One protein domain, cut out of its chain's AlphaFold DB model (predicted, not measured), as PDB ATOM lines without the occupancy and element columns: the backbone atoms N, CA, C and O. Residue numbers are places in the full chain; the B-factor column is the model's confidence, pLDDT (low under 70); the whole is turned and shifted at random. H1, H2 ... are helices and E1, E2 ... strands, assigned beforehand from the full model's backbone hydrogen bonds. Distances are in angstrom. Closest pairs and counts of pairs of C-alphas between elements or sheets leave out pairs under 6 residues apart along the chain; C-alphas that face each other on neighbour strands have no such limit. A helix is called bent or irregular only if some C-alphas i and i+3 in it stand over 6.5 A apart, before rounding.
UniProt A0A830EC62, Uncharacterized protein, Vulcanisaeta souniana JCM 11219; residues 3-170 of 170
ATOM      1  N   ARG A   3     129.781 163.116 132.383       93.62
ATOM      2  CA  ARG A   3     128.819 163.246 131.279       93.62
ATOM      3  C   ARG A   3     129.562 163.403 129.962       93.62
ATOM      4  O   ARG A   3     130.492 164.201 129.891       93.62
ATOM      5  N   LEU A   4     129.178 162.645 128.943       92.44
ATOM      6  CA  LEU A   4     129.835 162.653 127.640       92.44
ATOM      7  C   LEU A   4     128.805 162.580 126.516       92.44
ATOM      8  O   LEU A   4     127.831 161.846 126.626       92.44
ATOM      9  N   TRP A   5     129.078 163.260 125.405       92.69
ATOM     10  CA  TRP A   5     128.291 163.131 124.180       92.69
ATOM     11  C   TRP A   5     128.970 162.187 123.203       92.69
ATOM     12  O   TRP A   5     130.155 162.336 122.884       92.69
ATOM     13  N   PHE A   6     128.230 161.182 122.744       94.25
ATOM     14  CA  PHE A   6     128.717 160.193 121.794       94.25
ATOM     15  C   PHE A   6     128.039 160.381 120.447       94.25
ATOM     16  O   PHE A   6     126.829 160.224 120.337       94.25
ATOM     17  N   LEU A   7     128.849 160.628 119.415       94.44
ATOM     18  CA  LEU A   7     128.438 160.429 118.032       94.44
ATOM     19  C   LEU A   7     128.458 158.928 117.733       94.44
ATOM     20  O   LEU A   7     129.507 158.279 117.795       94.44
ATOM     21  N   VAL A   8     127.289 158.383 117.440       94.94
ATOM     22  CA  VAL A   8     127.024 156.968 117.216       94.94
ATOM     23  C   VAL A   8     126.630 156.747 115.764       94.94
ATOM     24  O   VAL A   8     125.953 157.575 115.165       94.94
ATOM     25  N   PHE A   9     127.023 155.611 115.200       95.62
ATOM     26  CA  PHE A   9     126.487 155.163 113.924       95.62
ATOM     27  C   PHE A   9     126.360 153.643 113.852       95.62
ATOM     28  O   PHE A   9     127.082 152.899 114.527       95.62
ATOM     29  N   HIS A  10     125.475 153.187 112.979       95.38
ATOM     30  CA  HIS A  10     125.293 151.788 112.634       95.38
ATOM     31  C   HIS A  10     124.865 151.660 111.177       95.38
ATOM     32  O   HIS A  10     124.036 152.427 110.696       95.38
ATOM     33  N   ALA A  11     125.411 150.671 110.488       94.38
ATOM     34  CA  ALA A  11     124.943 150.250 109.181       94.38
ATOM     35  C   ALA A  11     125.058 148.735 109.123       94.38
ATOM     36  O   ALA A  11     126.114 148.179 109.447       94.38
ATOM     37  N   GLU A  12     123.992 148.052 108.725       91.31
ATOM     38  CA  GLU A  12     124.077 146.610 108.576       91.31
ATOM     39  C   GLU A  12     125.005 146.261 107.401       91.31
ATOM     40  O   GLU A  12     125.052 146.989 106.404       91.31
ATOM     41  N   PRO A  13     125.719 145.121 107.447       88.94
ATOM     42  CA  PRO A  13     126.588 144.711 106.349       88.94
ATOM     43  C   PRO A  13     125.882 144.677 104.989       88.94
ATOM     44  O   PRO A  13     126.476 145.060 103.985       88.94
ATOM     45  N   ARG A  14     124.605 144.270 104.949       91.56
ATOM     46  CA  ARG A  14     123.812 144.291 103.711       91.56
ATOM     47  C   ARG A  14     123.622 145.709 103.174       91.56
ATOM     48  O   ARG A  14     123.724 145.917 101.971       91.56
ATOM     49  N   ASP A  15     123.402 146.689 104.043       92.12
ATOM     50  CA  ASP A  15     123.179 148.073 103.631       92.12
ATOM     51  C   ASP A  15     124.471 148.719 103.134       92.12
ATOM     52  O   ASP A  15     124.443 149.495 102.181       92.12
ATOM     53  N   LEU A  16     125.611 148.327 103.707       90.44
ATOM     54  CA  LEU A  16     126.934 148.706 103.213       90.44
ATOM     55  C   LEU A  16     127.228 148.125 101.821       90.44
ATOM     56  O   LEU A  16     127.843 148.800 101.001       90.44
ATOM     57  N   VAL A  17     126.780 146.897 101.538       89.56
ATOM     58  CA  VAL A  17     126.941 146.253 100.220       89.56
ATOM     59  C   VAL A  17     126.030 146.885  99.171       89.56
ATOM     60  O   VAL A  17     126.468 147.155  98.057       89.56
ATOM     61  N   PHE A  18     124.770 147.135  99.523       90.62
ATOM     62  CA  PHE A  18     123.756 147.640  98.592       90.62
ATOM     63  C   PHE A  18     123.613 149.165  98.603       90.62
ATOM     64  O   PHE A  18     122.648 149.683  98.046       90.62
ATOM     65  N   ASN A  19     124.552 149.875  99.234       86.75
ATOM     66  CA  ASN A  19     124.569 151.331  99.351       86.75
ATOM     67  C   ASN A  19     123.223 151.922  99.823       86.75
ATOM     68  O   ASN A  19     122.705 152.869  99.234       86.75
ATOM     69  N   ARG A  20     122.632 151.313 100.859       91.56
ATOM     70  CA  ARG A  20     121.325 151.697 101.413       91.56
ATOM     71  C   ARG A  20     121.500 152.710 102.543       91.56
ATOM     72  O   ARG A  20     122.134 153.746 102.350       91.56
ATOM     73  N   ASN A  21     120.961 152.404 103.719       94.19
ATOM     74  CA  ASN A  21     120.849 153.330 104.828       94.19
ATOM     75  C   ASN A  21     121.838 153.012 105.954       94.19
ATOM     76  O   ASN A  21     122.246 151.872 106.164       94.19
ATOM     77  N   ALA A  22     122.189 154.048 106.698       94.31
ATOM     78  CA  ALA A  22     122.869 153.998 107.973       94.31
ATOM     79  C   ALA A  22     122.083 154.834 108.981       94.31
ATOM     80  O   ALA A  22     121.500 155.862 108.634       94.31
ATOM     81  N   VAL A  23     122.119 154.422 110.237       95.56
ATOM     82  CA  VAL A  23     121.617 155.204 111.362       95.56
ATOM     83  C   VAL A  23     122.789 155.982 111.940       95.56
ATOM     84  O   VAL A  23     123.827 155.394 112.249       95.56
ATOM     85  N   ILE A  24     122.637 157.294 112.100       95.25
ATOM     86  CA  ILE A  24     123.576 158.158 112.820       95.25
ATOM     87  C   ILE A  24     122.813 158.799 113.972       95.25
ATOM     88  O   ILE A  24     121.678 159.225 113.796       95.25
ATOM     89  N   GLY A  25     123.428 158.891 115.143       94.31
ATOM     90  CA  GLY A  25     122.812 159.563 116.278       94.31
ATOM     91  C   GLY A  25     123.811 160.211 117.213       94.31
ATOM     92  O   GLY A  25     125.007 159.923 117.178       94.31
ATOM     93  N   ALA A  26     123.298 161.089 118.061       94.12
ATOM     94  CA  ALA A  26     124.005 161.667 119.186       94.12
ATOM     95  C   ALA A  26     123.305 161.221 120.469       94.12
ATOM     96  O   ALA A  26     122.079 161.204 120.539       94.12
ATOM     97  N   ALA A  27     124.085 160.825 121.469       95.06
ATOM     98  CA  ALA A  27     123.553 160.387 122.753       95.06
ATOM     99  C   ALA A  27     124.376 160.958 123.908       95.06
ATOM    100  O   ALA A  27     125.611 160.870 123.891       95.06
ATOM    101  N   GLU A  28     123.697 161.492 124.922       95.75
ATOM    102  CA  GLU A  28     124.299 161.831 126.210       95.75
ATOM    103  C   GLU A  28     124.476 160.553 127.034       95.75
ATOM    104  O   GLU A  28     123.551 159.762 127.226       95.75
ATOM    105  N   VAL A  29     125.683 160.340 127.542       95.44
ATOM    106  CA  VAL A  29     126.028 159.184 128.364       95.44
ATOM    107  C   VAL A  29     126.556 159.647 129.706       95.44
ATOM    108  O   VAL A  29     127.486 160.454 129.791       95.44
ATOM    109  N   TRP A  30     125.989 159.076 130.762       94.69
ATOM    110  CA  TRP A  30     126.403 159.300 132.137       94.69
ATOM    111  C   TRP A  30     127.137 158.081 132.670       94.69
ATOM    112  O   TRP A  30     126.672 156.955 132.515       94.69
ATOM    113  N   VAL A  31     128.278 158.310 133.320       91.81
ATOM    114  CA  VAL A  31     129.108 157.247 133.892       91.81
ATOM    115  C   VAL A  31     129.468 157.581 135.338       91.81
ATOM    116  O   VAL A  31     130.053 158.629 135.628       91.81
ATOM    117  N   ASP A  32     129.157 156.665 136.250       91.31
ATOM    118  CA  ASP A  32     129.639 156.668 137.628       91.31
ATOM    119  C   ASP A  32     130.491 155.421 137.884       91.31
ATOM    120  O   ASP A  32     129.998 154.297 137.968       91.31
ATOM    121  N   VAL A  33     131.795 155.660 138.010       86.25
ATOM    122  CA  VAL A  33     132.830 154.646 138.222       86.25
ATOM    123  C   VAL A  33     132.704 153.964 139.587       86.25
ATOM    124  O   VAL A  33     132.986 152.770 139.676       86.25
ATOM    125  N   GLY A  34     132.270 154.692 140.624       83.62
ATOM    126  CA  GLY A  34     132.151 154.173 141.988       83.62
ATOM    127  C   GLY A  34     130.901 153.318 142.179       83.62
ATOM    128  O   GLY A  34     130.970 152.242 142.764       83.62
ATOM    129  N   ASN A  35     129.775 153.759 141.614       85.25
ATOM    130  CA  ASN A  35     128.496 153.044 141.699       85.25
ATOM    131  C   ASN A  35     128.253 152.054 140.546       85.25
ATOM    132  O   ASN A  35     127.217 151.389 140.515       85.25
ATOM    133  N   CYS A  36     129.187 151.962 139.594       87.50
ATOM    134  CA  CYS A  36     129.089 151.119 138.401       87.50
ATOM    135  C   CYS A  36     127.813 151.348 137.592       87.50
ATOM    136  O   CYS A  36     127.157 150.416 137.115       87.50
ATOM    137  N   LEU A  37     127.474 152.624 137.464       89.94
ATOM    138  CA  LEU A  37     126.250 153.082 136.847       89.94
ATOM    139  C   LEU A  37     126.580 153.688 135.489       89.94
ATOM    140  O   LEU A  37     127.460 154.543 135.364       89.94
ATOM    141  N   VAL A  38     125.869 153.211 134.474       92.38
ATOM    142  CA  VAL A  38     125.904 153.766 133.124       92.38
ATOM    143  C   VAL A  38     124.467 154.072 132.743       92.38
ATOM    144  O   VAL A  38     123.611 153.191 132.803       92.38
ATOM    145  N   GLY A  39     124.207 155.317 132.370       92.75
ATOM    146  CA  GLY A  39     122.909 155.746 131.866       92.75
ATOM    147  C   GLY A  39     123.061 156.423 130.512       92.75
ATOM    148  O   GLY A  39     124.137 156.928 130.178       92.75
ATOM    149  N   VAL A  40     121.984 156.417 129.733       93.75
ATOM    150  CA  VAL A  40     121.931 157.077 128.426       93.75
ATOM    151  C   VAL A  40     120.662 157.910 128.340       93.75
ATOM    152  O   VAL A  40     119.558 157.376 128.450       93.75
ATOM    153  N   GLY A  41     120.812 159.199 128.073       90.31
ATOM    154  CA  GLY A  41     119.705 160.101 127.772       90.31
ATOM    155  C   GLY A  41     120.058 161.041 126.639       90.31
ATOM    156  O   GLY A  41     121.058 160.821 125.966       90.31
ATOM    157  N   GLY A  42     119.187 162.024 126.384       88.88
ATOM    158  CA  GLY A  42     119.348 162.972 125.277       88.88
ATOM    159  C   GLY A  42     119.751 162.266 123.982       88.88
ATOM    160  O   GLY A  42     120.903 162.365 123.573       88.88
ATOM    161  N   VAL A  43     118.847 161.458 123.415       94.38
ATOM    162  CA  VAL A  43     119.150 160.646 122.230       94.38
ATOM    163  C   VAL A  43     118.399 161.197 121.034       94.38
ATOM    164  O   VAL A  43     117.176 161.091 120.986       94.38
ATOM    165  N   ASP A  44     119.156 161.681 120.058       94.12
ATOM    166  CA  ASP A  44     118.660 162.088 118.750       94.12
ATOM    167  C   ASP A  44     119.306 161.226 117.670       94.12
ATOM    168  O   ASP A  44     120.469 160.821 117.781       94.12
ATOM    169  N   TYR A  45     118.556 160.926 116.614       95.69
ATOM    170  CA  TYR A  45     119.070 160.143 115.499       95.69
ATOM    171  C   TYR A  45     118.438 160.537 114.170       95.69
ATOM    172  O   TYR A  45     117.385 161.167 114.101       95.69
ATOM    173  N   VAL A  46     119.117 160.133 113.104       95.44
ATOM    174  CA  VAL A  46     118.734 160.335 111.717       95.44
ATOM    175  C   VAL A  46     119.148 159.111 110.905       95.44
ATOM    176  O   VAL A  46     120.208 158.521 111.124       95.44
ATOM    177  N   VAL A  47     118.306 158.737 109.945       95.69
ATOM    178  CA  VAL A  47     118.617 157.719 108.941       95.69
ATOM    179  C   VAL A  47     119.117 158.422 107.686       95.69
ATOM    180  O   VAL A  47     118.460 159.317 107.159       95.69
ATOM    181  N   VAL A  48     120.296 158.034 107.214       93.88
ATOM    182  CA  VAL A  48     120.968 158.637 106.056       93.88
ATOM    183  C   VAL A  48     121.413 157.563 105.075       93.88
ATOM    184  O   VAL A  48     121.553 156.406 105.453       93.88
ATOM    185  N   GLY A  49     121.713 157.929 103.830       94.19
ATOM    186  CA  GLY A  49     122.401 157.013 102.916       94.19
ATOM    187  C   GLY A  49     123.819 156.689 103.406       94.19
ATOM    188  O   GLY A  49     124.509 157.576 103.916       94.19
ATOM    189  N   VAL A  50     124.298 155.453 103.226       91.00
ATOM    190  CA  VAL A  50     125.622 155.029 103.742       91.00
ATOM    191  C   VAL A  50     126.785 155.866 103.195       91.00
ATOM    192  O   VAL A  50     127.795 156.019 103.877       91.00
ATOM    193  N   GLY A  51     126.640 156.484 102.015       86.94
ATOM    194  CA  GLY A  51     127.630 157.416 101.468       86.94
ATOM    195  C   GLY A  51     127.923 158.616 102.383       86.94
ATOM    196  O   GLY A  51     129.031 159.149 102.360       86.94
ATOM    197  N   VAL A  52     126.980 158.999 103.250       88.88
ATOM    198  CA  VAL A  52     127.156 160.071 104.245       88.88
ATOM    199  C   VAL A  52     128.145 159.672 105.344       88.88
ATOM    200  O   VAL A  52     128.793 160.548 105.909       88.88
ATOM    201  N   LEU A  53     128.352 158.374 105.610       88.31
ATOM    202  CA  LEU A  53     129.309 157.911 106.627       88.31
ATOM    203  C   LEU A  53     130.753 158.324 106.318       88.31
ATOM    204  O   LEU A  53     131.545 158.488 107.243       88.31
ATOM    205  N   SER A  54     131.085 158.556 105.045       83.12
ATOM    206  CA  SER A  54     132.380 159.118 104.640       83.12
ATOM    207  C   SER A  54     132.640 160.501 105.255       83.12
ATOM    208  O   SER A  54     133.784 160.855 105.512       83.12
ATOM    209  N   LYS A  55     131.589 161.264 105.584       82.19
ATOM    210  CA  LYS A  55     131.698 162.579 106.234       82.19
ATOM    211  C   LYS A  55     131.977 162.491 107.734       82.19
ATOM    212  O   LYS A  55     132.402 163.472 108.334       82.19
ATOM    213  N   LEU A  56     131.825 161.314 108.355       83.31
ATOM    214  CA  LEU A  56     132.276 161.104 109.739       83.31
ATOM    215  C   LEU A  56     133.801 161.250 109.879       83.31
ATOM    216  O   LEU A  56     134.302 161.407 110.992       83.31
ATOM    217  N   VAL A  57     134.537 161.222 108.763       75.62
ATOM    218  CA  VAL A  57     135.974 161.512 108.706       75.62
ATOM    219  C   VAL A  57     136.282 162.913 109.228       75.62
ATOM    220  O   VAL A  57     137.281 163.081 109.925       75.62
ATOM    221  N   ASP A  58     135.433 163.901 108.943       79.38
ATOM    222  CA  ASP A  58     135.674 165.284 109.359       79.38
ATOM    223  C   ASP A  58     135.546 165.414 110.881       79.38
ATOM    224  O   ASP A  58     136.471 165.886 111.541       79.38
ATOM    225  N   ALA A  59     134.504 164.813 111.465       77.75
ATOM    226  CA  ALA A  59     134.376 164.691 112.917       77.75
ATOM    227  C   ALA A  59     135.581 163.950 113.540       77.75
ATOM    228  O   ALA A  59     136.119 164.368 114.567       77.75
ATOM    229  N   ALA A  60     136.064 162.879 112.900       74.81
ATOM    230  CA  ALA A  60     137.238 162.141 113.368       74.81
ATOM    231  C   ALA A  60     138.531 162.971 113.338       74.81
ATOM    232  O   ALA A  60     139.358 162.825 114.243       74.81
ATOM    233  N   ARG A  61     138.705 163.842 112.336       76.31
ATOM    234  CA  ARG A  61     139.848 164.764 112.217       76.31
ATOM    235  C   ARG A  61     139.836 165.845 113.293       76.31
ATOM    236  O   ARG A  61     140.897 166.193 113.795       76.31
ATOM    237  N   GLU A  62     138.655 166.286 113.711       80.88
ATOM    238  CA  GLU A  62     138.464 167.199 114.846       80.88
ATOM    239  C   GLU A  62     138.634 166.509 116.216       80.88
ATOM    240  O   GLU A  62     138.463 167.121 117.268       80.88
ATOM    241  N   GLY A  63     139.000 165.222 116.228       73.50
ATOM    242  CA  GLY A  63     139.252 164.445 117.441       73.50
ATOM    243  C   GLY A  63     138.045 163.646 117.942       73.50
ATOM    244  O   GLY A  63     138.179 162.865 118.892       73.50
ATOM    245  N   PHE A  64     136.886 163.744 117.286       79.81
ATOM    246  CA  PHE A  64     135.686 162.989 117.640       79.81
ATOM    247  C   PHE A  64     135.660 161.623 116.958       79.81
ATOM    248  O   PHE A  64     135.280 161.471 115.801       79.81
ATOM    249  N   ARG A  65     136.002 160.562 117.694       84.62
ATOM    250  CA  ARG A  65     135.851 159.198 117.162       84.62
ATOM    251  C   ARG A  65     134.403 158.735 117.250       84.62
ATOM    252  O   ARG A  65     133.925 158.447 118.352       84.62
ATOM    253  N   ALA A  66     133.762 158.586 116.092       92.44
ATOM    254  CA  ALA A  66     132.440 157.982 115.971       92.44
ATOM    255  C   ALA A  66     132.419 156.571 116.582       92.44
ATOM    256  O   ALA A  66     133.426 155.849 116.589       92.44
ATOM    257  N   ARG A  67     131.277 156.187 117.143       94.56
ATOM    258  CA  ARG A  67     131.126 154.985 117.964       94.56
ATOM    259  C   ARG A  67     130.121 154.035 117.339       94.56
ATOM    260  O   ARG A  67     129.052 154.441 116.907       94.56
ATOM    261  N   THR A  68     130.463 152.759 117.304       95.88
ATOM    262  CA  THR A  68     129.604 151.714 116.744       95.88
ATOM    263  C   THR A  68     129.739 150.415 117.537       95.88
ATOM    264  O   THR A  68     130.626 150.285 118.387       95.88
ATOM    265  N   ALA A  69     128.864 149.451 117.304       94.44
ATOM    266  CA  ALA A  69     128.964 148.119 117.884       94.44
ATOM    267  C   ALA A  69     128.456 147.093 116.874       94.44
ATOM    268  O   ALA A  69     127.472 147.346 116.180       94.44
ATOM    269  N   TYR A  70     129.155 145.964 116.785       92.94
ATOM    270  CA  TYR A  70     128.789 144.860 115.906       92.94
ATOM    271  C   TYR A  70     129.087 143.525 116.587       92.94
ATOM    272  O   TYR A  70     130.081 143.425 117.318       92.94
ATOM    273  N   PRO A  71     128.296 142.475 116.291       90.94
ATOM    274  CA  PRO A  71     128.661 141.112 116.639       90.94
ATOM    275  C   PRO A  71     130.091 140.793 116.165       90.94
ATOM    276  O   PRO A  71     130.452 141.173 115.043       90.94
ATOM    277  N   PRO A  72     130.900 140.061 116.954       88.56
ATOM    278  CA  PRO A  72     132.280 139.729 116.592       88.56
ATOM    279  C   PRO A  72     132.420 139.131 115.183       88.56
ATOM    280  O   PRO A  72     133.330 139.502 114.442       88.56
ATOM    281  N   MET A  73     131.473 138.276 114.779       90.81
ATOM    282  CA  MET A  73     131.448 137.621 113.464       90.81
ATOM    283  C   MET A  73     131.285 138.592 112.279       90.81
ATOM    284  O   MET A  73     131.735 138.292 111.177       90.81
ATOM    285  N   LEU A  74     130.683 139.767 112.495       92.19
ATOM    286  CA  LEU A  74     130.461 140.782 111.458       92.19
ATOM    287  C   LEU A  74     131.540 141.869 111.455       92.19
ATOM    288  O   LEU A  74     131.553 142.731 110.577       92.19
ATOM    289  N   MET A  75     132.451 141.865 112.429       89.94
ATOM    290  CA  MET A  75     133.373 142.979 112.629       89.94
ATOM    291  C   MET A  75     134.350 143.145 111.459       89.94
ATOM    292  O   MET A  75     134.587 144.272 111.023       89.94
ATOM    293  N   ASN A  76     134.876 142.046 110.911       90.62
ATOM    294  CA  ASN A  76     135.820 142.090 109.788       90.62
ATOM    295  C   ASN A  76     135.150 142.555 108.489       90.62
ATOM    296  O   ASN A  76     135.664 143.455 107.827       90.62
ATOM    297  N   SER A  77     133.992 141.983 108.147       92.69
ATOM    298  CA  SER A  77     133.244 142.344 106.937       92.69
ATOM    299  C   SER A  77     132.772 143.795 106.990       92.69
ATOM    300  O   SER A  77     133.020 144.560 106.060       92.69
ATOM    301  N   THR A  78     132.188 144.214 108.112       93.19
ATOM    302  CA  THR A  78     131.743 145.600 108.308       93.19
ATOM    303  C   THR A  78     132.913 146.575 108.211       93.19
ATOM    304  O   THR A  78     132.831 147.575 107.501       93.19
ATOM    305  N   SER A  79     134.044 146.259 108.854       93.19
ATOM    306  CA  SER A  79     135.233 147.118 108.801       93.19
ATOM    307  C   SER A  79     135.793 147.253 107.386       93.19
ATOM    308  O   SER A  79     136.226 148.340 107.009       93.19
ATOM    309  N   TYR A  80     135.769 146.171 106.603       93.62
ATOM    310  CA  TYR A  80     136.202 146.170 105.209       93.62
ATOM    311  C   TYR A  80     135.339 147.091 104.336       93.62
ATOM    312  O   TYR A  80     135.877 147.924 103.607       93.62
ATOM    313  N   PHE A  81     134.010 146.990 104.432       93.81
ATOM    314  CA  PHE A  81     133.117 147.833 103.632       93.81
ATOM    315  C   PHE A  81     133.152 149.301 104.061       93.81
ATOM    316  O   PHE A  81     133.210 150.179 103.204       93.81
ATOM    317  N   LEU A  82     133.218 149.589 105.363       92.88
ATOM    318  CA  LEU A  82     133.398 150.961 105.850       92.88
ATOM    319  C   LEU A  82     134.707 151.579 105.340       92.88
ATOM    320  O   LEU A  82     134.714 152.733 104.916       92.88
ATOM    321  N   ALA A  83     135.800 150.807 105.303       92.44
ATOM    322  CA  ALA A  83     137.065 151.282 104.749       92.44
ATOM    323  C   ALA A  83     136.956 151.617 103.252       92.44
ATOM    324  O   ALA A  83     137.493 152.638 102.825       92.44
ATOM    325  N   LYS A  84     136.217 150.819 102.469       90.44
ATOM    326  CA  LYS A  84     135.921 151.128 101.057       90.44
ATOM    327  C   LYS A  84     135.107 152.409 100.875       90.44
ATOM    328  O   LYS A  84     135.271 153.081  99.865       90.44
ATOM    329  N   LEU A  85     134.276 152.762 101.853       88.44
ATOM    330  CA  LEU A  85     133.520 154.018 101.887       88.44
ATOM    331  C   LEU A  85     134.341 155.205 102.426       88.44
ATOM    332  O   LEU A  85     133.784 156.262 102.703       88.44
ATOM    333  N   GLY A  86     135.658 155.048 102.598       88.94
ATOM    334  CA  GLY A  86     136.543 156.111 103.076       88.94
ATOM    335  C   GLY A  86     136.617 156.245 104.598       88.94
ATOM    336  O   GLY A  86     137.239 157.184 105.087       88.94
ATOM    337  N   LEU A  87     136.041 155.304 105.356       89.56
ATOM    338  CA  LEU A  87     136.061 155.299 106.820       89.56
ATOM    339  C   LEU A  87     136.885 154.108 107.356       89.56
ATOM    340  O   LEU A  87     136.330 153.074 107.744       89.56
ATOM    341  N   PRO A  88     138.228 154.198 107.376       90.00
ATOM    342  CA  PRO A  88     139.086 153.126 107.867       90.00
ATOM    343  C   PRO A  88     138.939 152.894 109.377       90.00
ATOM    344  O   PRO A  88     138.576 153.777 110.157       90.00
ATOM    345  N   ARG A  89     139.304 151.683 109.815       88.81
ATOM    346  CA  ARG A  89     139.079 151.173 111.179       88.81
ATOM    347  C   ARG A  89     139.584 152.081 112.308       88.81
ATOM    348  O   ARG A  89     138.999 152.063 113.387       88.81
ATOM    349  N   TYR A  90     140.654 152.846 112.101       87.50
ATOM    350  CA  TYR A  90     141.234 153.708 113.137       87.50
ATOM    351  C   TYR A  90     140.403 154.971 113.436       87.50
ATOM    352  O   TYR A  90     140.589 155.566 114.502       87.50
ATOM    353  N   MET A  91     139.481 155.355 112.543       88.75
ATOM    354  CA  MET A  91     138.666 156.571 112.665       88.75
ATOM    355  C   MET A  91     137.441 156.409 113.572       88.75
ATOM    356  O   MET A  91     136.906 157.397 114.066       88.75
ATOM    357  N   TYR A  92     137.030 155.176 113.862       91.62
ATOM    358  CA  TYR A  92     135.907 154.892 114.753       91.62
ATOM    359  C   TYR A  92     136.279 153.910 115.863       91.62
ATOM    360  O   TYR A  92     137.246 153.142 115.790       91.62
ATOM    361  N   LYS A  93     135.493 153.922 116.938       91.88
ATOM    362  CA  LYS A  93     135.556 152.919 118.004       91.88
ATOM    363  C   LYS A  93     134.425 151.918 117.796       91.88
ATOM    364  O   LYS A  93     133.270 152.316 117.713       91.88
ATOM    365  N   VAL A  94     134.748 150.627 117.777       92.56
ATOM    366  CA  VAL A  94     133.751 149.547 117.790       92.56
ATOM    367  C   VAL A  94     133.887 148.712 119.052       92.56
ATOM    368  O   VAL A  94     135.004 148.456 119.511       92.56
ATOM    369  N   ILE A  95     132.746 148.303 119.597       91.69
ATOM    370  CA  ILE A  95     132.642 147.261 120.616       91.69
ATOM    371  C   ILE A  95     132.128 145.988 119.948       91.69
ATOM    372  O   ILE A  95     131.187 146.032 119.157       91.69
ATOM    373  N   ALA A  96     132.770 144.864 120.260       90.25
ATOM    374  CA  ALA A  96     132.450 143.553 119.711       90.25
ATOM    375  C   ALA A  96     131.246 142.929 120.441       90.25
ATOM    376  O   ALA A  96     131.373 141.918 121.119       90.25
ATOM    377  N   ALA A  97     130.086 143.574 120.358       89.31
ATOM    378  CA  ALA A  97     128.832 143.123 120.948       89.31
ATOM    379  C   ALA A  97     127.685 143.404 119.974       89.31
ATOM    380  O   ALA A  97     127.745 144.379 119.224       89.31
ATOM    381  N   ASP A  98     126.647 142.570 119.998       91.50
ATOM    382  CA  ASP A  98     125.439 142.818 119.209       91.50
ATOM    383  C   ASP A  98     124.623 143.944 119.861       91.50
ATOM    384  O   ASP A  98     124.098 143.732 120.963       91.50
ATOM    385  N   PRO A  99     124.508 145.129 119.231       91.88
ATOM    386  CA  PRO A  99     123.744 146.229 119.796       91.88
ATOM    387  C   PRO A  99     122.235 145.971 119.800       91.88
ATOM    388  O   PRO A  99     121.515 146.738 120.427       91.88
ATOM    389  N   TRP A 100     121.733 144.913 119.163       91.50
ATOM    390  CA  TRP A 100     120.308 144.581 119.183       91.50
ATOM    391  C   TRP A 100     119.879 143.773 120.420       91.50
ATOM    392  O   TRP A 100     118.686 143.679 120.713       91.50
ATOM    393  N   VAL A 101     120.843 143.233 121.180       87.50
ATOM    394  CA  VAL A 101     120.617 142.267 122.282       87.50
ATOM    395  C   VAL A 101     121.099 142.800 123.648       87.50
ATOM    396  O   VAL A 101     121.137 142.083 124.645       87.50
ATOM    397  N   VAL A 102     121.521 144.061 123.724       76.00
ATOM    398  CA  VAL A 102     122.056 144.686 124.956       76.00
ATOM    399  C   VAL A 102     120.928 145.409 125.719       76.00
ATOM    400  O   VAL A 102     119.783 145.303 125.290       76.00
ATOM    401  N   PRO A 103     121.158 146.015 126.904       74.44
ATOM    402  CA  PRO A 103     120.179 145.997 128.000       74.44
ATOM    403  C   PRO A 103     118.811 146.611 127.691       74.44
ATOM    404  O   PRO A 103     117.833 146.259 128.347       74.44
ATOM    405  N   PHE A 104     118.723 147.518 126.719       80.50
ATOM    406  CA  PHE A 104     117.451 147.985 126.194       80.50
ATOM    407  C   PHE A 104     117.109 147.135 124.973       80.50
ATOM    408  O   PHE A 104     117.877 147.098 124.018       80.50
ATOM    409  N   LYS A 105     115.954 146.461 124.956       78.50
ATOM    410  CA  LYS A 105     115.499 145.760 123.745       78.50
ATOM    411  C   LYS A 105     115.500 146.771 122.592       78.50
ATOM    412  O   LYS A 105     114.775 147.761 122.665       78.50
ATOM    413  N   ALA A 106     116.351 146.564 121.585       78.94
ATOM    414  CA  ALA A 106     116.536 147.510 120.488       78.94
ATOM    415  C   ALA A 106     115.307 147.486 119.572       78.94
ATOM    416  O   ALA A 106     115.270 146.812 118.547       78.94
ATOM    417  N   VAL A 107     114.254 148.177 119.991       85.12
ATOM    418  CA  VAL A 107     113.062 148.386 119.179       85.12
ATOM    419  C   VAL A 107     113.317 149.628 118.332       85.12
ATOM    420  O   VAL A 107     113.298 150.749 118.839       85.12
ATOM    421  N   GLY A 108     113.600 149.404 117.049       91.50
ATOM    422  CA  GLY A 108     113.895 150.457 116.078       91.50
ATOM    423  C   GLY A 108     115.236 151.169 116.288       91.50
ATOM    424  O   GLY A 108     116.040 150.828 117.162       91.50
ATOM    425  N   ASP A 109     115.455 152.195 115.470       94.56
ATOM    426  CA  ASP A 109     116.729 152.912 115.349       94.56
ATOM    427  C   ASP A 109     117.130 153.661 116.629       94.56
ATOM    428  O   ASP A 109     118.304 153.693 117.001       94.56
ATOM    429  N   LEU A 110     116.153 154.200 117.366       93.94
ATOM    430  CA  LEU A 110     116.398 154.855 118.654       93.94
ATOM    431  C   LEU A 110     117.012 153.884 119.674       93.94
ATOM    432  O   LEU A 110     117.985 154.218 120.357       93.94
ATOM    433  N   GLY A 111     116.446 152.676 119.781       93.31
ATOM    434  CA  GLY A 111     116.933 151.640 120.690       93.31
ATOM    435  C   GLY A 111     118.348 151.195 120.329       93.31
ATOM    436  O   GLY A 111     119.200 151.064 121.207       93.31
ATOM    437  N   LEU A 112     118.623 151.059 119.033       94.50
ATOM    438  CA  LEU A 112     119.947 150.768 118.491       94.50
ATOM    439  C   LEU A 112     120.984 151.844 118.870       94.50
ATOM    440  O   LEU A 112     122.045 151.510 119.404       94.50
ATOM    441  N   VAL A 113     120.683 153.132 118.657       95.69
ATOM    442  CA  VAL A 113     121.592 154.241 119.018       95.69
ATOM    443  C   VAL A 113     121.856 154.264 120.521       95.69
ATOM    444  O   VAL A 113     123.014 154.334 120.945       95.69
ATOM    445  N   ARG A 114     120.798 154.134 121.332       95.12
ATOM    446  CA  ARG A 114     120.904 154.074 122.797       95.12
ATOM    447  C   ARG A 114     121.793 152.915 123.247       95.12
ATOM    448  O   ARG A 114     122.647 153.095 124.112       95.12
ATOM    449  N   ASN A 115     121.640 151.747 122.635       94.81
ATOM    450  CA  ASN A 115     122.417 150.558 122.960       94.81
ATOM    451  C   ASN A 115     123.899 150.693 122.622       94.81
ATOM    452  O   ASN A 115     124.756 150.340 123.436       94.81
ATOM    453  N   ILE A 116     124.224 151.244 121.452       95.69
ATOM    454  CA  ILE A 116     125.618 151.521 121.099       95.69
ATOM    455  C   ILE A 116     126.207 152.536 122.081       95.69
ATOM    456  O   ILE A 116     127.300 152.313 122.608       95.69
ATOM    457  N   ALA A 117     125.488 153.621 122.376       95.62
ATOM    458  CA  ALA A 117     125.938 154.622 123.335       95.62
ATOM    459  C   ALA A 117     126.210 154.002 124.715       95.62
ATOM    460  O   ALA A 117     127.277 154.221 125.289       95.62
ATOM    461  N   TYR A 118     125.301 153.147 125.188       94.50
ATOM    462  CA  TYR A 118     125.422 152.432 126.455       94.50
ATOM    463  C   TYR A 118     126.667 151.539 126.510       94.50
ATOM    464  O   TYR A 118     127.458 151.632 127.449       94.50
ATOM    465  N   LEU A 119     126.895 150.714 125.481       94.31
ATOM    466  CA  LEU A 119     128.081 149.857 125.395       94.31
ATOM    467  C   LEU A 119     129.372 150.679 125.483       94.31
ATOM    468  O   LEU A 119     130.312 150.316 126.191       94.31
ATOM    469  N   HIS A 120     129.414 151.818 124.793       94.44
ATOM    470  CA  HIS A 120     130.552 152.731 124.873       94.44
ATOM    471  C   HIS A 120     130.643 153.455 126.219       94.44
ATOM    472  O   HIS A 120     131.746 153.806 126.630       94.44
ATOM    473  N   GLY A 121     129.535 153.624 126.937       93.62
ATOM    474  CA  GLY A 121     129.522 154.093 128.322       93.62
ATOM    475  C   GLY A 121     130.207 153.101 129.255       93.62
ATOM    476  O   GLY A 121     131.054 153.495 130.052       93.62
ATOM    477  N   ILE A 122     129.953 151.801 129.074       92.00
ATOM    478  CA  ILE A 122     130.664 150.735 129.797       92.00
ATOM    479  C   ILE A 122     132.163 150.759 129.480       92.00
ATOM    480  O   ILE A 122     132.992 150.573 130.369       92.00
ATOM    481  N   LEU A 123     132.546 151.007 128.225       91.38
ATOM    482  CA  LEU A 123     133.957 151.162 127.871       91.38
ATOM    483  C   LEU A 123     134.615 152.309 128.653       91.38
ATOM    484  O   LEU A 123     135.736 152.143 129.135       91.38
ATOM    485  N   GLU A 124     133.940 153.452 128.792       91.25
ATOM    486  CA  GLU A 124     134.459 154.569 129.589       91.25
ATOM    487  C   GLU A 124     134.448 154.267 131.097       91.25
ATOM    488  O   GLU A 124     135.405 154.621 131.782       91.25
ATOM    489  N   LEU A 125     133.455 153.523 131.603       90.25
ATOM    490  CA  LEU A 125     133.436 153.008 132.977       90.25
ATOM    491  C   LEU A 125     134.695 152.180 133.272       90.25
ATOM    492  O   LEU A 125     135.428 152.461 134.217       90.25
ATOM    493  N   VAL A 126     134.984 151.196 132.414       87.94
ATOM    494  CA  VAL A 126     136.144 150.307 132.568       87.94
ATOM    495  C   VAL A 126     137.461 151.077 132.446       87.94
ATOM    496  O   VAL A 126     138.421 150.755 133.141       87.94
ATOM    497  N   ARG A 127     137.529 152.103 131.590       86.75
ATOM    498  CA  ARG A 127     138.702 152.991 131.498       86.75
ATOM    499  C   ARG A 127     138.890 153.847 132.746       86.75
ATOM    500  O   ARG A 127     140.032 154.083 133.134       86.75
ATOM    501  N   GLY A 128     137.795 154.285 133.365       83.75
ATOM    502  CA  GLY A 128     137.794 155.044 134.613       83.75
ATOM    503  C   GLY A 128     138.387 154.276 135.797       83.75
ATOM    504  O   GLY A 128     138.949 154.893 136.694       83.75
ATOM    505  N   TRP A 129     138.369 152.939 135.767       81.12
ATOM    506  CA  TRP A 129     139.074 152.093 136.743       81.12
ATOM    507  C   TRP A 129     140.607 152.066 136.569       81.12
ATOM    508  O   TRP A 129     141.297 151.357 137.300       81.12
ATOM    509  N   GLY A 130     141.161 152.836 135.625       66.75
ATOM    510  CA  GLY A 130     142.594 152.914 135.342       66.75
ATOM    511  C   GLY A 130     143.088 151.828 134.380       66.75
ATOM    512  O   GLY A 130     142.354 150.917 133.990       66.75
ATOM    513  N   ARG A 131     144.370 151.913 133.977       54.88
ATOM    514  CA  ARG A 131     145.072 150.850 133.229       54.88
ATOM    515  C   ARG A 131     145.322 149.659 134.150       54.88
ATOM    516  O   ARG A 131     146.460 149.317 134.453       54.88
ATOM    517  N   VAL A 132     144.264 149.002 134.601       52.59
ATOM    518  CA  VAL A 132     144.413 147.646 135.107       52.59
ATOM    519  C   VAL A 132     145.037 146.863 133.958       52.59
ATOM    520  O   VAL A 132     144.499 146.953 132.860       52.59
ATOM    521  N   GLY A 133     146.190 146.211 134.160       48.97
ATOM    522  CA  GLY A 133     147.018 145.542 133.134       48.97
ATOM    523  C   GLY A 133     146.307 144.406 132.383       48.97
ATOM    524  O   GLY A 133     146.717 143.252 132.411       48.97
ATOM    525  N   ARG A 134     145.184 144.728 131.754       65.06
ATOM    526  CA  ARG A 134     144.092 143.873 131.314       65.06
ATOM    527  C   ARG A 134     143.686 144.341 129.925       65.06
ATOM    528  O   ARG A 134     143.691 145.533 129.619       65.06
ATOM    529  N   LYS A 135     143.255 143.407 129.083       80.44
ATOM    530  CA  LYS A 135     142.564 143.778 127.848       80.44
ATOM    531  C   LYS A 135     141.168 144.278 128.204       80.44
ATOM    532  O   LYS A 135     140.346 143.514 128.703       80.44
ATOM    533  N   THR A 136     140.905 145.549 127.907       84.56
ATOM    534  CA  THR A 136     139.620 146.223 128.149       84.56
ATOM    535  C   THR A 136     138.434 145.429 127.602       84.56
ATOM    536  O   THR A 136     137.404 145.344 128.260       84.56
ATOM    537  N   SER A 137     138.598 144.775 126.448       84.06
ATOM    538  CA  SER A 137     137.572 143.907 125.867       84.06
ATOM    539  C   SER A 137     137.175 142.752 126.792       84.06
ATOM    540  O   SER A 137     135.988 142.520 126.986       84.06
ATOM    541  N   TYR A 138     138.134 142.066 127.421       87.62
ATOM    542  CA  TYR A 138     137.840 140.944 128.323       87.62
ATOM    543  C   TYR A 138     137.064 141.421 129.553       87.62
ATOM    544  O   TYR A 138     136.101 140.786 129.967       87.62
ATOM    545  N   THR A 139     137.451 142.570 130.115       87.81
ATOM    546  CA  THR A 139     136.766 143.154 131.276       87.81
ATOM    547  C   THR A 139     135.344 143.601 130.941       87.81
ATOM    548  O   THR A 139     134.445 143.309 131.721       87.81
ATOM    549  N   ILE A 140     135.120 144.236 129.784       89.25
ATOM    550  CA  ILE A 140     133.772 144.614 129.329       89.25
ATOM    551  C   ILE A 140     132.880 143.375 129.208       89.25
ATOM    552  O   ILE A 140     131.787 143.358 129.764       89.25
ATOM    553  N   HIS A 141     133.342 142.323 128.527       89.12
ATOM    554  CA  HIS A 141     132.521 141.127 128.318       89.12
ATOM    555  C   HIS A 141     132.292 140.319 129.593       89.12
ATOM    556  O   HIS A 141     131.200 139.794 129.787       89.12
ATOM    557  N   ALA A 142     133.268 140.269 130.500       88.62
ATOM    558  CA  ALA A 142     133.051 139.711 131.828       88.62
ATOM    559  C   ALA A 142     131.952 140.486 132.572       88.62
ATOM    560  O   ALA A 142     130.992 139.879 133.046       88.62
ATOM    561  N   LEU A 143     132.045 141.820 132.602       88.31
ATOM    562  CA  LEU A 143     131.086 142.691 133.279       88.31
ATOM    563  C   LEU A 143     129.663 142.538 132.718       88.31
ATOM    564  O   LEU A 143     128.707 142.396 133.481       88.31
ATOM    565  N   LEU A 144     129.536 142.520 131.388       88.75
ATOM    566  CA  LEU A 144     128.276 142.268 130.687       88.75
ATOM    567  C   LEU A 144     127.696 140.903 131.083       88.75
ATOM    568  O   LEU A 144     126.540 140.838 131.497       88.75
ATOM    569  N   ARG A 145     128.515 139.839 131.072       88.75
ATOM    570  CA  ARG A 145     128.099 138.483 131.467       88.75
ATOM    571  C   ARG A 145     127.597 138.427 132.910       88.75
ATOM    572  O   ARG A 145     126.532 137.872 133.155       88.75
ATOM    573  N   ALA A 146     128.322 139.008 133.868       87.38
ATOM    574  CA  ALA A 146     127.891 139.025 135.273       87.38
ATOM    575  C   ALA A 146     126.614 139.837 135.518       87.38
ATOM    576  O   ALA A 146     125.946 139.632 136.533       87.38
ATOM    577  N   SER A 147     126.295 140.757 134.610       85.75
ATOM    578  CA  SER A 147     125.098 141.597 134.670       85.75
ATOM    579  C   SER A 147     123.924 141.012 133.871       85.75
ATOM    580  O   SER A 147     122.858 141.614 133.845       85.75
ATOM    581  N   GLY A 148     124.101 139.846 133.235       86.06
ATOM    582  CA  GLY A 148     123.066 139.190 132.429       86.06
ATOM    583  C   GLY A 148     122.828 139.829 131.057       86.06
ATOM    584  O   GLY A 148     121.766 139.635 130.476       86.06
ATOM    585  N   TYR A 149     123.786 140.601 130.537       86.69
ATOM    586  CA  TYR A 149     123.699 141.230 129.216       86.69
ATOM    587  C   TYR A 149     124.448 140.438 128.151       86.69
ATOM    588  O   TYR A 149     125.300 139.601 128.459       86.69
ATOM    589  N   ASN A 150     124.158 140.754 126.885       86.12
ATOM    590  CA  ASN A 150     124.865 140.180 125.750       86.12
ATOM    591  C   ASN A 150     126.383 140.358 125.903       86.12
ATOM    592  O   ASN A 150     126.891 141.478 125.999       86.12
ATOM    593  N   ALA A 151     127.099 139.240 125.919       86.94
ATOM    594  CA  ALA A 151     128.537 139.182 126.078       86.94
ATOM    595  C   ALA A 151     129.115 138.087 125.182       86.94
ATOM    596  O   ALA A 151     128.537 137.015 125.043       86.94
ATOM    597  N   ASP A 152     130.301 138.331 124.632       86.25
ATOM    598  CA  ASP A 152     131.098 137.286 124.008       86.25
ATOM    599  C   ASP A 152     131.656 136.367 125.108       86.25
ATOM    600  O   ASP A 152     132.481 136.783 125.931       86.25
ATOM    601  N   GLU A 153     131.189 135.117 125.145       84.38
ATOM    602  CA  GLU A 153     131.581 134.134 126.162       84.38
ATOM    603  C   GLU A 153     133.080 133.809 126.129       84.38
ATOM    604  O   GLU A 153     133.711 133.610 127.177       84.38
ATOM    605  N   GLY A 154     133.672 133.798 124.935       85.12
ATOM    606  CA  GLY A 154     135.093 133.554 124.727       85.12
ATOM    607  C   GLY A 154     135.957 134.686 125.276       85.12
ATOM    608  O   GLY A 154     137.010 134.435 125.863       85.12
ATOM    609  N   LEU A 155     135.521 135.938 125.140       85.69
ATOM    610  CA  LEU A 155     136.193 137.095 125.734       85.69
ATOM    611  C   LEU A 155     135.942 137.185 127.242       85.69
ATOM    612  O   LEU A 155     136.875 137.483 127.991       85.69
ATOM    613  N   ALA A 156     134.720 136.892 127.694       85.81
ATOM    614  CA  ALA A 156     134.351 136.916 129.105       85.81
ATOM    615  C   ALA A 156     135.133 135.876 129.924       85.81
ATOM    616  O   ALA A 156     135.651 136.197 130.991       85.81
ATOM    617  N   SER A 157     135.276 134.649 129.414       86.56
ATOM    618  CA  SER A 157     136.021 133.559 130.074       86.56
ATOM    619  C   SER A 157     137.529 133.813 130.191       86.56
ATOM    620  O   SER A 157     138.191 133.241 131.053       86.56
ATOM    621  N   ARG A 158     138.089 134.704 129.363       85.94
ATOM    622  CA  ARG A 158     139.507 135.102 129.421       85.94
ATOM    623  C   ARG A 158     139.794 136.158 130.490       85.94
ATOM    624  O   ARG A 158     140.964 136.473 130.724       85.94
ATOM    625  N   ALA A 159     138.772 136.724 131.129       82.56
ATOM    626  CA  ALA A 159     138.959 137.629 132.253       82.56
ATOM    627  C   ALA A 159     139.389 136.833 133.498       82.56
ATOM    628  O   ALA A 159     138.666 135.966 133.972       82.56
ATOM    629  N   ARG A 160     140.581 137.124 134.032       68.31
ATOM    630  CA  ARG A 160     141.207 136.342 135.117       68.31
ATOM    631  C   ARG A 160     141.117 136.977 136.509       68.31
ATOM    632  O   ARG A 160     141.967 136.694 137.345       68.31
ATOM    633  N   LEU A 161     140.172 137.881 136.761       63.50
ATOM    634  CA  LEU A 161     140.115 138.627 138.025       63.50
ATOM    635  C   LEU A 161     138.667 138.857 138.479       63.50
ATOM    636  O   LEU A 161     137.783 138.951 137.621       63.50
ATOM    637  N   PRO A 162     138.425 138.966 139.800       63.34
ATOM    638  CA  PRO A 162     137.106 139.271 140.331       63.34
ATOM    639  C   PRO A 162     136.596 140.583 139.732       63.34
ATOM    640  O   PRO A 162     137.345 141.551 139.555       63.34
ATOM    641  N   MET A 163     135.318 140.584 139.363       69.56
ATOM    642  CA  MET A 163     134.681 141.763 138.794       69.56
ATOM    643  C   MET A 163     134.397 142.762 139.915       69.56
ATOM    644  O   MET A 163     133.808 142.366 140.919       69.56
ATOM    645  N   PRO A 164     134.789 144.037 139.762       66.88
ATOM    646  CA  PRO A 164     134.666 145.016 140.838       66.88
ATOM    647  C   PRO A 164     133.205 145.331 141.205       66.88
ATOM    648  O   PRO A 164     132.962 145.855 142.285       66.88
ATOM    649  N   CYS A 165     132.234 145.011 140.338       76.81
ATOM    650  CA  CYS A 165     130.805 145.260 140.546       76.81
ATOM    651  C   CYS A 165     129.950 144.652 139.414       76.81
ATOM    652  O   CYS A 165     130.486 144.187 138.407       76.81
ATOM    653  N   ARG A 166     128.615 144.684 139.563       82.06
ATOM    654  CA  ARG A 166     127.630 144.415 138.493       82.06
ATOM    655  C   ARG A 166     127.088 145.737 137.936       82.06
ATOM    656  O   ARG A 166     126.937 146.687 138.702       82.06
ATOM    657  N   LEU A 167     126.794 145.793 136.636       81.62
ATOM    658  CA  LEU A 167     126.242 146.985 135.983       81.62
ATOM    659  C   LEU A 167     124.826 147.273 136.475       81.62
ATOM    660  O   LEU A 167     124.003 146.364 136.585       81.62
ATOM    661  N   ARG A 168     124.540 148.553 136.714       79.94
ATOM    662  CA  ARG A 168     123.187 149.053 136.975       79.94
ATOM    663  C   ARG A 168     122.726 149.923 135.810       79.94
ATOM    664  O   ARG A 168     123.503 150.732 135.300       79.94
ATOM    665  N   LEU A 169     121.476 149.723 135.396       71.44
ATOM    666  CA  LEU A 169     120.798 150.554 134.401       71.44
ATOM    667  C   LEU A 169     120.079 151.698 135.099       71.44
ATOM    668  O   LEU A 169     119.463 151.488 136.145       71.44
ATOM    669  N   THR A 170     120.139 152.870 134.476       65.38
ATOM    670  CA  THR A 170     119.361 154.060 134.841       65.38
ATOM    671  C   THR A 170     118.898 154.756 133.584       65.38
ATOM    672  O   THR A 170     119.707 154.798 132.622       65.38
TER     673      THR A 170
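AT A GLANCE: This is residues 3 to 170 of the 170 residues of an uncharacterized protein of Vulcanisaeta souniana JCM 11219 (UniProt A0A830EC62). A long three-stranded sheet, E1 to E3, curls round the long helix H4, and the small strand pair E4 and E5 also packs on H4. H1, H2 and H3 gather toward one end of the domain, while H5 packs on H4 toward the other end, with H6 on H5. The printed part has 168 residues with six named helices and five named strands, in the order E1 H1 E2 E3 H2 E4 H3 E5 H4 H5 H6; the sheet E1 - E2 - E3 is antiparallel, the pair E4 and E5 parallel, and the class is mixed, helices and strands. It is compact, with a radius of gyration of the C-alphas of 15.4 A and spans of 44 by 31 by 31 A.

HOW THE PARTS SIT: E2, residues 21 to 32, is the inner strand of the twisted sheet, between the edge strands E1, residues 3 to 10, and E3, residues 37 to 49. N 6 and O 27 of E1 and E2 are 2.9 A apart, within hydrogen-bond range. E2 and E3 form a hairpin, with N 24 and O 46 at 2.9 A; E3 bends by 63 degrees at residue 42. The sheet curls round H4, residues 108 to 128; their closest C-alphas are Val 38 and Gly 121, 6.0 A apart. H2, residues 50 to 61, is on the opposite face, over E1 and E2 at a height over the sheet of 10.0 A, giving three layers, helices on both faces of a sheet. E4, residues 66 to 69, H3, residues 72 to 84, and E5, residues 92 to 95, form a strand-helix-strand unit, parallel strands joined through a helix, with a right-handed crossover; N 93 and O 66 are 2.8 A apart. The closest C-alphas of E1 and E4, Val 8 and Arg 67, are 4.6 A apart. H1, residues 13 to 17, only grazes the sheet and touches H3, with C-alphas Pro 13 and Thr 78 at 5.6 A. H5, residues 136 to 146, touches residues 122 to 127 of H4, at a steep tilt of 66 degrees, opposite ways; C-alphas Leu 123 and Ile 140 are 6.7 A apart. H6, residues 153 to 157, touches H5, with C-alphas Ala 142 and Ala 156 at 4.1 A. Every O i to N i+4 pair is within hydrogen-bond range in H1, H4, H5 and H6, against 7 of 9 in H3 and 2 of 8 in H2, where 9 of 9 O i to N i+3 pairs are.

IN THESE COORDINATES: E1 begins at C-alpha 3, (128.819, 163.246, 131.279), and H6 ends at C-alpha 157, (136.021, 133.559, 130.074). From first to last C-alpha, E3 measures 34.4 A, E2 34.1 A, H4 30.6 A and E1 22.2 A. H3 is irregular, with C-alphas 73 and 76 at 7.3 A.

THE WHOLE: The C-alphas farthest apart, Phe 18 and Gly 34, are 44.7 A apart. The printed part has no cut; the link E5 to H4 is long, with 12 residues. Residues 158 to 170 hold no named element, but 168 to 169 pair in parallel with 37 to 38 of E3. Mean pLDDT of the printed part is 87.4, and 11 residues, namely 130 to 134, 160 to 164 and 170, are under 70, where the model's confidence is low.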